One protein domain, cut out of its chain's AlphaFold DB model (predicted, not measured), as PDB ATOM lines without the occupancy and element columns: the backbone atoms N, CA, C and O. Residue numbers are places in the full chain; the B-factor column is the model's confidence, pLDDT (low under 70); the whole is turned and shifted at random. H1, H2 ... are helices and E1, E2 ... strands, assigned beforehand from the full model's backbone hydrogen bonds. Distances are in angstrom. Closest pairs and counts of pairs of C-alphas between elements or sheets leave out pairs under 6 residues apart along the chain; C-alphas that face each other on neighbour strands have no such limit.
ATOM      1  N   ALA A   9     130.815 110.054 156.862       43.75
ATOM      2  CA  ALA A   9     130.350 111.095 157.776       43.75
ATOM      3  C   ALA A   9     130.738 112.531 157.357       43.75
ATOM      4  O   ALA A   9     129.997 113.450 157.649       43.75
ATOM      5  N   GLU A  10     131.846 112.754 156.647       52.78
ATOM      6  CA  GLU A  10     132.203 114.084 156.113       52.78
ATOM      7  C   GLU A  10     131.430 114.424 154.833       52.78
ATOM      8  O   GLU A  10     131.098 115.582 154.614       52.78
ATOM      9  N   MET A  11     131.111 113.432 153.989       53.66
ATOM     10  CA  MET A  11     130.297 113.652 152.781       53.66
ATOM     11  C   MET A  11     128.808 113.859 153.088       53.66
ATOM     12  O   MET A  11     128.130 114.609 152.384       53.66
ATOM     13  N   MET A  12     128.292 113.178 154.113       50.75
ATOM     14  CA  MET A  12     126.878 113.236 154.500       50.75
ATOM     15  C   MET A  12     126.578 114.312 155.548       50.75
ATOM     16  O   MET A  12     125.419 114.571 155.823       50.75
ATOM     17  N   VAL A  13     127.598 114.946 156.132       44.94
ATOM     18  CA  VAL A  13     127.450 116.086 157.056       44.94
ATOM     19  C   VAL A  13     127.989 117.347 156.373       44.94
ATOM     20  O   VAL A  13     128.780 118.101 156.928       44.94
ATOM     21  N   SER A  14     127.592 117.554 155.116       48.22
ATOM     22  CA  SER A  14     127.626 118.879 154.505       48.22
ATOM     23  C   SER A  14     126.187 119.374 154.419       48.22
ATOM     24  O   SER A  14     125.308 118.627 153.986       48.22
ATOM     25  N   ASP A  15     125.938 120.617 154.821       51.62
ATOM     26  CA  ASP A  15     124.584 121.181 154.943       51.62
ATOM     27  C   ASP A  15     123.782 121.162 153.620       51.62
ATOM     28  O   ASP A  15     122.561 121.293 153.632       51.62
ATOM     29  N   ASN A  16     124.446 120.922 152.479       47.81
ATOM     30  CA  ASN A  16     123.842 120.876 151.146       47.81
ATOM     31  C   ASN A  16     123.414 119.473 150.662       47.81
ATOM     32  O   ASN A  16     122.590 119.389 149.755       47.81
ATOM     33  N   THR A  17     123.945 118.374 151.217       50.88
ATOM     34  CA  THR A  17     123.639 116.997 150.759       50.88
ATOM     35  C   THR A  17     122.514 116.319 151.545       50.88
ATOM     36  O   THR A  17     121.969 115.310 151.094       50.88
ATOM     37  N   ASN A  18     122.098 116.902 152.673       51.94
ATOM     38  CA  ASN A  18     121.032 116.347 153.508       51.94
ATOM     39  C   ASN A  18     119.659 116.355 152.822       51.94
ATOM     40  O   ASN A  18     118.952 115.359 152.903       51.94
ATOM     41  N   GLY A  19     119.293 117.410 152.087       57.19
ATOM     42  CA  GLY A  19     117.955 117.507 151.480       57.19
ATOM     43  C   GLY A  19     117.696 116.484 150.367       57.19
ATOM     44  O   GLY A  19     116.611 115.911 150.272       57.19
ATOM     45  N   GLU A  20     118.693 116.202 149.526       60.62
ATOM     46  CA  GLU A  20     118.582 115.156 148.498       60.62
ATOM     47  C   GLU A  20     118.566 113.754 149.118       60.62
ATOM     48  O   GLU A  20     117.819 112.879 148.676       60.62
ATOM     49  N   PHE A  21     119.354 113.552 150.172       57.66
ATOM     50  CA  PHE A  21     119.413 112.302 150.915       57.66
ATOM     51  C   PHE A  21     118.111 112.005 151.675       57.66
ATOM     52  O   PHE A  21     117.568 110.903 151.569       57.66
ATOM     53  N   GLU A  22     117.559 112.994 152.375       60.47
ATOM     54  CA  GLU A  22     116.257 112.915 153.042       60.47
ATOM     55  C   GLU A  22     115.130 112.648 152.040       60.47
ATOM     56  O   GLU A  22     114.254 111.831 152.314       60.47
ATOM     57  N   ASN A  23     115.184 113.241 150.842       67.75
ATOM     58  CA  ASN A  23     114.222 112.958 149.773       67.75
ATOM     59  C   ASN A  23     114.316 111.519 149.241       67.75
ATOM     60  O   ASN A  23     113.289 110.905 148.937       67.75
ATOM     61  N   GLN A  24     115.522 110.947 149.147       62.94
ATOM     62  CA  GLN A  24     115.711 109.547 148.745       62.94
ATOM     63  C   GLN A  24     115.254 108.555 149.824       62.94
ATOM     64  O   GLN A  24     114.741 107.486 149.496       62.94
ATOM     65  N   LEU A  25     115.406 108.917 151.101       61.66
ATOM     66  CA  LEU A  25     114.885 108.163 152.245       61.66
ATOM     67  C   LEU A  25     113.422 108.490 152.576       61.66
ATOM     68  O   LEU A  25     112.837 107.868 153.467       61.66
ATOM     69  N   GLY A  26     112.828 109.445 151.860       66.44
ATOM     70  CA  GLY A  26     111.450 109.862 152.030       66.44
ATOM     71  C   GLY A  26     110.507 108.672 151.900       66.44
ATOM     72  O   GLY A  26     110.616 107.861 150.977       66.44
ATOM     73  N   LEU A  27     109.560 108.572 152.833       64.62
ATOM     74  CA  LEU A  27     108.616 107.455 152.926       64.62
ATOM     75  C   LEU A  27     107.861 107.235 151.604       64.62
ATOM     76  O   LEU A  27     107.650 106.095 151.202       64.62
ATOM     77  N   GLU A  28     107.528 108.313 150.896       69.75
ATOM     78  CA  GLU A  28     106.863 108.272 149.589       69.75
ATOM     79  C   GLU A  28     107.779 107.760 148.465       69.75
ATOM     80  O   GLU A  28     107.366 106.903 147.682       69.75
ATOM     81  N   THR A  29     109.046 108.182 148.430       70.56
ATOM     82  CA  THR A  29     110.049 107.690 147.468       70.56
ATOM     83  C   THR A  29     110.294 106.195 147.656       70.56
ATOM     84  O   THR A  29     110.259 105.422 146.695       70.56
ATOM     85  N   LEU A  30     110.473 105.765 148.908       67.88
ATOM     86  CA  LEU A  30     110.672 104.358 149.243       67.88
ATOM     87  C   LEU A  30     109.422 103.518 148.914       67.88
ATOM     88  O   LEU A  30     109.546 102.421 148.369       67.88
ATOM     89  N   ARG A  31     108.211 104.037 149.170       66.88
ATOM     90  CA  ARG A  31     106.945 103.363 148.818       66.88
ATOM     91  C   ARG A  31     106.722 103.258 147.310       66.88
ATOM     92  O   ARG A  31     106.173 102.252 146.868       66.88
ATOM     93  N   SER A  32     107.129 104.269 146.541       69.19
ATOM     94  CA  SER A  32     106.958 104.318 145.085       69.19
ATOM     95  C   SER A  32     107.863 103.328 144.350       69.19
ATOM     96  O   SER A  32     107.443 102.738 143.357       69.19
ATOM     97  N   GLN A  33     109.088 103.111 144.834       67.19
ATOM     98  CA  GLN A  33     110.051 102.259 144.136       67.19
ATOM     99  C   GLN A  33     109.782 100.755 144.288       67.19
ATOM    100  O   GLN A  33     110.346  99.987 143.510       67.19
ATOM    101  N   GLU A  34     108.966 100.331 145.266       64.44
ATOM    102  CA  GLU A  34     108.680  98.918 145.606       64.44
ATOM    103  C   GLU A  34     109.932  98.022 145.693       64.44
ATOM    104  O   GLU A  34     109.874  96.808 145.499       64.44
ATOM    105  N   LYS A  35     111.092  98.618 145.976       65.88
ATOM    106  CA  LYS A  35     112.385  97.941 146.019       65.88
ATOM    107  C   LYS A  35     112.940  97.985 147.426       65.88
ATOM    108  O   LYS A  35     112.787  98.975 148.140       65.88
ATOM    109  N   ASP A  36     113.637  96.917 147.790       66.12
ATOM    110  CA  ASP A  36     114.420  96.893 149.014       66.12
ATOM    111  C   ASP A  36     115.548  97.921 148.906       66.12
ATOM    112  O   ASP A  36     116.381  97.870 147.995       66.12
ATOM    113  N   TYR A  37     115.588  98.851 149.853       71.50
ATOM    114  CA  TYR A  37     116.653  99.835 149.956       71.50
ATOM    115  C   TYR A  37     117.748  99.287 150.870       71.50
ATOM    116  O   TYR A  37     117.480  98.828 151.978       71.50
ATOM    117  N   SER A  38     119.002  99.308 150.421       69.19
ATOM    118  CA  SER A  38     120.144  98.844 151.209       69.19
ATOM    119  C   SER A  38     121.255  99.873 151.148       69.19
ATOM    120  O   SER A  38     121.800 100.131 150.080       69.19
ATOM    121  N   MET A  39     121.664 100.371 152.308       74.44
ATOM    122  CA  MET A  39     122.732 101.349 152.425       74.44
ATOM    123  C   MET A  39     123.775 100.883 153.425       74.44
ATOM    124  O   MET A  39     123.455 100.387 154.501       74.44
ATOM    125  N   THR A  40     125.041 101.033 153.054       69.88
ATOM    126  CA  THR A  40     126.174 100.746 153.933       69.88
ATOM    127  C   THR A  40     126.797 102.063 154.350       69.88
ATOM    128  O   THR A  40     127.097 102.877 153.484       69.88
ATOM    129  N   TYR A  41     127.001 102.258 155.646       68.38
ATOM    130  CA  TYR A  41     127.641 103.445 156.196       68.38
ATOM    131  C   TYR A  41     128.814 103.069 157.098       68.38
ATOM    132  O   TYR A  41     128.869 101.987 157.698       68.38
ATOM    133  N   GLU A  42     129.768 103.990 157.163       69.69
ATOM    134  CA  GLU A  42     130.947 103.883 158.009       69.69
ATOM    135  C   GLU A  42     130.680 104.576 159.340       69.69
ATOM    136  O   GLU A  42     130.286 105.740 159.386       69.69
ATOM    137  N   PHE A  43     130.915 103.857 160.428       67.38
ATOM    138  CA  PHE A  43     130.830 104.363 161.783       67.38
ATOM    139  C   PHE A  43     132.249 104.459 162.345       67.38
ATOM    140  O   PHE A  43     132.874 103.444 162.660       67.38
ATOM    141  N   LYS A  44     132.794 105.678 162.412       66.75
ATOM    142  CA  LYS A  44     134.094 105.934 163.043       66.75
ATOM    143  C   LYS A  44     133.927 105.905 164.563       66.75
ATOM    144  O   LYS A  44     133.173 106.694 165.118       66.75
ATOM    145  N   LEU A  45     134.651 105.006 165.214       67.19
ATOM    146  CA  LEU A  45     134.850 104.952 166.661       67.19
ATOM    147  C   LEU A  45     136.305 105.316 166.973       67.19
ATOM    148  O   LEU A  45     137.177 105.191 166.113       67.19
ATOM    149  N   GLU A  46     136.596 105.682 168.221       69.50
ATOM    150  CA  GLU A  46     137.977 105.916 168.681       69.50
ATOM    151  C   GLU A  46     138.882 104.692 168.457       69.50
ATOM    152  O   GLU A  46     140.066 104.821 168.158       69.50
ATOM    153  N   THR A  47     138.310 103.487 168.528       70.50
ATOM    154  CA  THR A  47     139.019 102.213 168.345       70.50
ATOM    155  C   THR A  47     139.167 101.784 166.879       70.50
ATOM    156  O   THR A  47     139.755 100.736 166.611       70.50
ATOM    157  N   GLY A  48     138.606 102.534 165.921       69.56
ATOM    158  CA  GLY A  48     138.674 102.229 164.488       69.56
ATOM    159  C   GLY A  48     137.359 102.432 163.731       69.56
ATOM    160  O   GLY A  48     136.409 103.027 164.226       69.56
ATOM    161  N   ILE A  49     137.300 101.935 162.494       73.88
ATOM    162  CA  ILE A  49     136.134 102.083 161.608       73.88
ATOM    163  C   ILE A  49     135.294 100.804 161.646       73.88
ATOM    164  O   ILE A  49     135.813  99.720 161.380       73.88
ATOM    165  N   ASN A  50     133.999 100.944 161.930       73.62
ATOM    166  CA  ASN A  50     133.009  99.877 161.842       73.62
ATOM    167  C   ASN A  50     132.089 100.086 160.643       73.62
ATOM    168  O   ASN A  50     131.626 101.190 160.378       73.62
ATOM    169  N   TYR A  51     131.762  98.998 159.954       73.19
ATOM    170  CA  TYR A  51     130.864  99.031 158.808       73.19
ATOM    171  C   TYR A  51     129.508  98.454 159.179       73.19
ATOM    172  O   TYR A  51     129.394  97.282 159.559       73.19
ATOM    173  N   HIS A  52     128.473  99.265 159.016       76.00
ATOM    174  CA  HIS A  52     127.095  98.860 159.240       76.00
ATOM    175  C   HIS A  52     126.296  98.998 157.951       76.00
ATOM    176  O   HIS A  52     126.486  99.921 157.167       76.00
ATOM    177  N   GLN A  53     125.399  98.049 157.722       78.44
ATOM    178  CA  GLN A  53     124.442  98.087 156.631       78.44
ATOM    179  C   GLN A  53     123.040  98.217 157.211       78.44
ATOM    180  O   GLN A  53     122.633  97.392 158.029       78.44
ATOM    181  N   VAL A  54     122.309  99.236 156.775       81.06
ATOM    182  CA  VAL A  54     120.863  99.347 156.960       81.06
ATOM    183  C   VAL A  54     120.188  98.763 155.731       81.06
ATOM    184  O   VAL A  54     120.591  99.028 154.598       81.06
ATOM    185  N   ARG A  55     119.146  97.972 155.957       81.25
ATOM    186  CA  ARG A  55     118.217  97.533 154.923       81.25
ATOM    187  C   ARG A  55     116.808  97.926 155.311       81.25
ATOM    188  O   ARG A  55     116.396  97.676 156.439       81.25
ATOM    189  N   VAL A  56     116.086  98.497 154.363       79.75
ATOM    190  CA  VAL A  56     114.653  98.741 154.443       79.75
ATOM    191  C   VAL A  56     113.993  97.814 153.435       79.75
ATOM    192  O   VAL A  56     114.278  97.899 152.244       79.75
ATOM    193  N   ALA A  57     113.148  96.913 153.921       77.12
ATOM    194  CA  ALA A  57     112.377  95.995 153.093       77.12
ATOM    195  C   ALA A  57     110.886  96.275 153.268       77.12
ATOM    196  O   ALA A  57     110.414  96.474 154.389       77.12
ATOM    197  N   PHE A  58     110.133  96.269 152.171       74.19
ATOM    198  CA  PHE A  58     108.682  96.406 152.227       74.19
ATOM    199  C   PHE A  58     108.035  95.031 152.268       74.19
ATOM    200  O   PHE A  58     108.114  94.256 151.318       74.19
ATOM    201  N   VAL A  59     107.361  94.729 153.372       79.12
ATOM    202  CA  VAL A  59     106.642  93.469 153.553       79.12
ATOM    203  C   VAL A  59     105.142  93.708 153.475       79.12
ATOM    204  O   VAL A  59     104.615  94.699 153.987       79.12
ATOM    205  N   LYS A  60     104.431  92.781 152.835       81.75
ATOM    206  CA  LYS A  60     102.970  92.771 152.819       81.75
ATOM    207  C   LYS A  60     102.476  91.894 153.966       81.75
ATOM    208  O   LYS A  60     102.822  90.716 154.045       81.75
ATOM    209  N   LYS A  61     101.684  92.470 154.865       83.44
ATOM    210  CA  LYS A  61     101.004  91.732 155.930       83.44
ATOM    211  C   LYS A  61      99.898  90.851 155.342       83.44
ATOM    212  O   LYS A  61      99.439  91.061 154.219       83.44
ATOM    213  N   LYS A  62      99.437  89.876 156.134       85.88
ATOM    214  CA  LYS A  62      98.311  88.997 155.764       85.88
ATOM    215  C   LYS A  62      97.015  89.770 155.491       85.88
ATOM    216  O   LYS A  62      96.230  89.340 154.661       85.88
ATOM    217  N   ASP A  63      96.829  90.912 156.153       84.75
ATOM    218  CA  ASP A  63      95.696  91.831 155.962       84.75
ATOM    219  C   ASP A  63      95.802  92.693 154.684       84.75
ATOM    220  O   ASP A  63      94.932  93.509 154.404       84.75
ATOM    221  N   GLY A  64      96.868  92.523 153.896       76.44
ATOM    222  CA  GLY A  64      97.117  93.275 152.669       76.44
ATOM    223  C   GLY A  64      97.851  94.604 152.864       76.44
ATOM    224  O   GLY A  64      98.325  95.166 151.872       76.44
ATOM    225  N   THR A  65      98.024  95.071 154.102       82.69
ATOM    226  CA  THR A  65      98.736  96.313 154.427       82.69
ATOM    227  C   THR A  65     100.231  96.175 154.147       82.69
ATOM    228  O   THR A  65     100.861  95.178 154.509       82.69
ATOM    229  N   ARG A  66     100.836  97.197 153.531       74.12
ATOM    230  CA  ARG A  66     102.290  97.273 153.330       74.12
ATOM    231  C   ARG A  66     102.963  97.906 154.544       74.12
ATOM    232  O   ARG A  66     102.524  98.947 155.022       74.12
ATOM    233  N   MET A  67     104.040  97.291 155.016       78.62
ATOM    234  CA  MET A  67     104.846  97.764 156.138       78.62
ATOM    235  C   MET A  67     106.315  97.833 155.723       78.62
ATOM    236  O   MET A  67     106.818  96.910 155.090       78.62
ATOM    237  N   ALA A  68     107.006  98.906 156.100       77.81
ATOM    238  CA  ALA A  68     108.458  98.974 156.001       77.81
ATOM    239  C   ALA A  68     109.090  98.291 157.223       77.81
ATOM    240  O   ALA A  68     108.716  98.571 158.362       77.81
ATOM    241  N   VAL A  69     110.046  97.399 156.987       78.62
ATOM    242  CA  VAL A  69     110.863  96.750 158.014       78.62
ATOM    243  C   VAL A  69     112.289  97.241 157.852       78.62
ATOM    244  O   VAL A  69     112.880  97.091 156.784       78.62
ATOM    245  N   VAL A  70     112.841  97.816 158.918       81.06
ATOM    246  CA  VAL A  70     114.218  98.314 158.946       81.06
ATOM    247  C   VAL A  70     115.071  97.354 159.760       81.06
ATOM    248  O   VAL A  70     114.780  97.083 160.923       81.06
ATOM    249  N   GLY A  71     116.129  96.833 159.146       78.25
ATOM    250  CA  GLY A  71     117.115  95.981 159.796       78.25
ATOM    251  C   GLY A  71     118.507  96.584 159.686       78.25
ATOM    252  O   GLY A  71     118.895  97.076 158.628       78.25
ATOM    253  N   THR A  72     119.282  96.510 160.763       79.44
ATOM    254  CA  THR A  72     120.700  96.882 160.765       79.44
ATOM    255  C   THR A  72     121.563  95.635 160.913       79.44
ATOM    256  O   THR A  72     121.225  94.694 161.632       79.44
ATOM    257  N   ARG A  73     122.694  95.593 160.210       81.44
ATOM    258  CA  ARG A  73     123.662  94.499 160.312       81.44
ATOM    259  C   ARG A  73     125.080  95.040 160.299       81.44
ATOM    260  O   ARG A  73     125.450  95.789 159.401       81.44
ATOM    261  N   ASN A  74     125.895  94.610 161.258       81.31
ATOM    262  CA  ASN A  74     127.336  94.832 161.203       81.31
ATOM    263  C   ASN A  74     127.942  93.918 160.122       81.31
ATOM    264  O   ASN A  74     127.777  92.693 160.163       81.31
ATOM    265  N   ILE A  75     128.618  94.515 159.141       81.31
ATOM    266  CA  ILE A  75     129.241  93.805 158.015       81.31
ATOM    267  C   ILE A  75     130.772  93.834 158.069       81.31
ATOM    268  O   ILE A  75     131.427  93.330 157.157       81.31
ATOM    269  N   ASP A  76     131.355  94.375 159.135       77.56
ATOM    270  CA  ASP A  76     132.799  94.539 159.290       77.56
ATOM    271  C   ASP A  76     133.540  93.192 159.178       77.56
ATOM    272  O   ASP A  76     134.501  93.034 158.419       77.56
ATOM    273  N   SER A  77     133.002  92.153 159.823       75.19
ATOM    274  CA  SER A  77     133.538  90.789 159.719       75.19
ATOM    275  C   SER A  77     133.490  90.219 158.292       75.19
ATOM    276  O   SER A  77     134.378  89.457 157.898       75.19
ATOM    277  N   LEU A  78     132.487  90.598 157.493       76.38
ATOM    278  CA  LEU A  78     132.336  90.160 156.102       76.38
ATOM    279  C   LEU A  78     133.339  90.869 155.184       76.38
ATOM    280  O   LEU A  78     133.939  90.222 154.321       76.38
ATOM    281  N   ILE A  79     133.568  92.167 155.402       77.06
ATOM    282  CA  ILE A  79     134.564  92.959 154.669       77.06
ATOM    283  C   ILE A  79     135.971  92.435 154.965       77.06
ATOM    284  O   ILE A  79     136.720  92.121 154.036       77.06
ATOM    285  N   LYS A  80     136.311  92.236 156.245       78.44
ATOM    286  CA  LYS A  80     137.622  91.712 156.664       78.44
ATOM    287  C   LYS A  80     137.914  90.334 156.064       78.44
ATOM    288  O   LYS A  80     139.018  90.103 155.564       78.44
ATOM    289  N   LYS A  81     136.921  89.435 156.036       81.69
ATOM    290  CA  LYS A  81     137.051  88.111 155.399       81.69
ATOM    291  C   LYS A  81     137.303  88.209 153.893       81.69
ATOM    292  O   LYS A  81     138.212  87.544 153.396       81.69
ATOM    293  N   ARG A  82     136.554  89.051 153.169       75.75
ATOM    294  CA  ARG A  82     136.761  89.260 151.723       75.75
ATOM    295  C   ARG A  82     138.128  89.870 151.416       75.75
ATOM    296  O   ARG A  82     138.813  89.380 150.523       75.75
ATOM    297  N   ALA A  83     138.561  90.866 152.186       74.94
ATOM    298  CA  ALA A  83     139.876  91.485 152.024       74.94
ATOM    299  C   ALA A  83     141.023  90.492 152.281       74.94
ATOM    300  O   ALA A  83     142.044  90.508 151.591       74.94
ATOM    301  N   TYR A  84     140.873  89.595 153.260       79.38
ATOM    302  CA  TYR A  84     141.839  88.520 153.482       79.38
ATOM    303  C   TYR A  84     141.869  87.525 152.313       79.38
ATOM    304  O   TYR A  84     142.949  87.200 151.821       79.38
ATOM    305  N   ALA A  85     140.702  87.082 151.835       75.94
ATOM    306  CA  ALA A  85     140.603  86.161 150.704       75.94
ATOM    307  C   ALA A  85     141.223  86.746 149.422       75.94
ATOM    308  O   ALA A  85     142.008  86.063 148.764       75.94
ATOM    309  N   GLY A  86     140.951  88.022 149.123       77.50
ATOM    310  CA  GLY A  86     141.549  88.736 147.992       77.50
ATOM    311  C   GLY A  86     143.076  88.781 148.071       77.50
ATOM    312  O   GLY A  86     143.748  88.359 147.134       77.50
ATOM    313  N   ARG A  87     143.639  89.162 149.228       74.06
ATOM    314  CA  ARG A  87     145.099  89.166 149.444       74.06
ATOM    315  C   ARG A  87     145.726  87.779 149.296       74.06
ATOM    316  O   ARG A  87     146.851  87.658 148.817       74.06
ATOM    317  N   LYS A  88     145.023  86.722 149.712       81.12
ATOM    318  CA  LYS A  88     145.492  85.336 149.555       81.12
ATOM    319  C   LYS A  88     145.535  84.928 148.080       81.12
ATOM    320  O   LYS A  88     146.532  84.357 147.639       81.12
ATOM    321  N   ALA A  89     144.488  85.260 147.325       76.69
ATOM    322  CA  ALA A  89     144.418  85.007 145.889       76.69
ATOM    323  C   ALA A  89     145.503  85.783 145.127       76.69
ATOM    324  O   ALA A  89     146.225  85.204 144.321       76.69
ATOM    325  N   GLU A  90     145.691  87.062 145.446       75.62
ATOM    326  CA  GLU A  90     146.704  87.915 144.827       75.62
ATOM    327  C   GLU A  90     148.129  87.413 145.097       75.62
ATOM    328  O   GLU A  90     148.931  87.300 144.171       75.62
ATOM    329  N   LYS A  91     148.427  86.996 146.336       76.38
ATOM    330  CA  LYS A  91     149.702  86.339 146.665       76.38
ATOM    331  C   LYS A  91     149.905  85.053 145.870       76.38
ATOM    332  O   LYS A  91     150.996  84.833 145.356       76.38
ATOM    333  N   SER A  92     148.870  84.225 145.726       70.62
ATOM    334  CA  SER A  92     148.957  82.993 144.933       70.62
ATOM    335  C   SER A  92     149.214  83.271 143.449       70.62
ATOM    336  O   SER A  92     149.988  82.550 142.820       70.62
ATOM    337  N   ILE A  93     148.580  84.304 142.888       80.75
ATOM    338  CA  ILE A  93     148.779  84.730 141.496       80.75
ATOM    339  C   ILE A  93     150.193  85.292 141.313       80.75
ATOM    340  O   ILE A  93     150.874  84.940 140.351       80.75
ATOM    341  N   CYS A  94     150.661  86.116 142.252       72.94
ATOM    342  CA  CYS A  94     152.017  86.663 142.252       72.94
ATOM    343  C   CYS A  94     153.077  85.553 142.348       72.94
ATOM    344  O   CYS A  94     154.022  85.552 141.564       72.94
ATOM    345  N   CYS A  95     152.900  84.576 143.245       68.56
ATOM    346  CA  CYS A  95     153.790  83.419 143.353       68.56
ATOM    347  C   CYS A  95     153.813  82.590 142.064       68.56
ATOM    348  O   CYS A  95     154.896  82.270 141.592       68.56
ATOM    349  N   ARG A  96     152.657  82.305 141.440       62.06
ATOM    350  CA  ARG A  96     152.621  81.591 140.149       62.06
ATOM    351  C   ARG A  96     153.361  82.333 139.039       62.06
ATOM    352  O   ARG A  96     154.098  81.697 138.302       62.06
ATOM    353  N   ARG A  97     153.190  83.654 138.936       63.94
ATOM    354  CA  ARG A  97     153.883  84.477 137.928       63.94
ATOM    355  C   ARG A  97     155.393  84.578 138.147       63.94
ATOM    356  O   ARG A  97     156.103  84.833 137.193       63.94
ATOM    357  N   LYS A  98     155.878  84.415 139.383       67.12
ATOM    358  CA  LYS A  98     157.316  84.403 139.703       67.12
ATOM    359  C   LYS A  98     157.986  83.034 139.506       67.12
ATOM    360  O   LYS A  98     159.204  82.961 139.593       67.12
ATOM    361  N   CYS A  99     157.206  81.970 139.308       55.78
ATOM    362  CA  CYS A  99     157.692  80.609 139.048       55.78
ATOM    363  C   CYS A  99     157.575  80.197 137.566       55.78
ATOM    364  O   CYS A  99     157.787  79.025 137.259       55.78
ATOM    365  N   GLN A 100     157.198  81.129 136.684       52.12
ATOM    366  CA  GLN A 100     157.319  81.024 135.226       52.12
ATOM    367  C   GLN A 100     158.562  81.789 134.781       52.12
ATOM    368  O   GLN A 100     159.186  81.332 133.805       52.12
TER     369      GLN A 100
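Overview. This is residues 9 to 100 of the 100 residues of an uncharacterized protein of Blautia obeum (UniProt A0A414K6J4). What does the model look like? A strongly twisted ribbon of three strands, E1, E2 and E3, makes the body, and from one end of E3 the long helix H4 leads away as an arm, with residues 80 to 100 sticking out. Three short helices, H1, H2 and H3, make a loose arch beside the ribbon, where H1 and H3 graze it and H2 is off it. What is it made of? The printed part has 92 residues with four named helices and three named strands, in the order H1 H2 H3 E1 E2 E3 H4; the sheet's order is E1 - E2 - E3, all antiparallel, and the class is mixed. How compact is it? It is extended, with a radius of gyration of the C-alphas of 19.7 A and spans of 63 by 38 by 25 A.

Along the chain. Where are the strands? E1 is residues 37 to 45, 25.2 A long, from C-alpha 37 at (116.653, 99.835, 149.956). E2 is residues 48 to 60, 38.7 A, and E3 is residues 66 to 74, 26.4 A. Where are the helices? H4, residues 76 to 98, is 33.0 A long and ends with C-alpha 98 at (157.316, 84.403, 139.703). H1 is residues 9 to 12, 5.2 A, beginning with C-alpha 9 at (130.350, 111.095, 157.776); H2 is residues 18 to 24, 9.9 A, and H3 is residues 27 to 33, 10.3 A.

Arrangement. How do the strands pair? E1, E2 and E3 form a meander, each strand the antiparallel neighbour of the one before, with hairpins E1 and E2, at 156 degrees, and E2 and E3, at 161 degrees. N 41 and O 52 are 2.8 A apart, and N 57 and O 69 are 2.9 A apart, within hydrogen-bond range. What reaches the sheet? H4 only grazes it with residues 76 to 79, the closest C-alphas of H4 and E2 being those of Tyr 51 and Asp 76, 4.9 A apart. H3 only grazes it with residues 27 to 31, and H1 is only just on it, with 5 pairs of C-alphas within 10 A, and only grazes it. How do the helices stand? H2 and H3 are close but not clearly touching, the closest C-alphas being those of Asn 23 and Thr 29, 7.1 A apart, at a steep tilt of 47 degrees, the same way; H3 and H4 are apart. In H2, H3 and H4 every O i to N i+4 pair is within hydrogen-bond range, and H1 is too short for such a pair.

Size, cuts and confidence. How far does it reach? The two C-alphas farthest apart, those of Asp 63 and Gln 100, are 65.9 A apart. Is the printed part unbroken? It has no cut, and its six links between named elements are tight. Where is confidence low? The mean pLDDT of the printed part is 70.2, and 42 residues are under 70, among them residues 9 to 28 and 95 to 100.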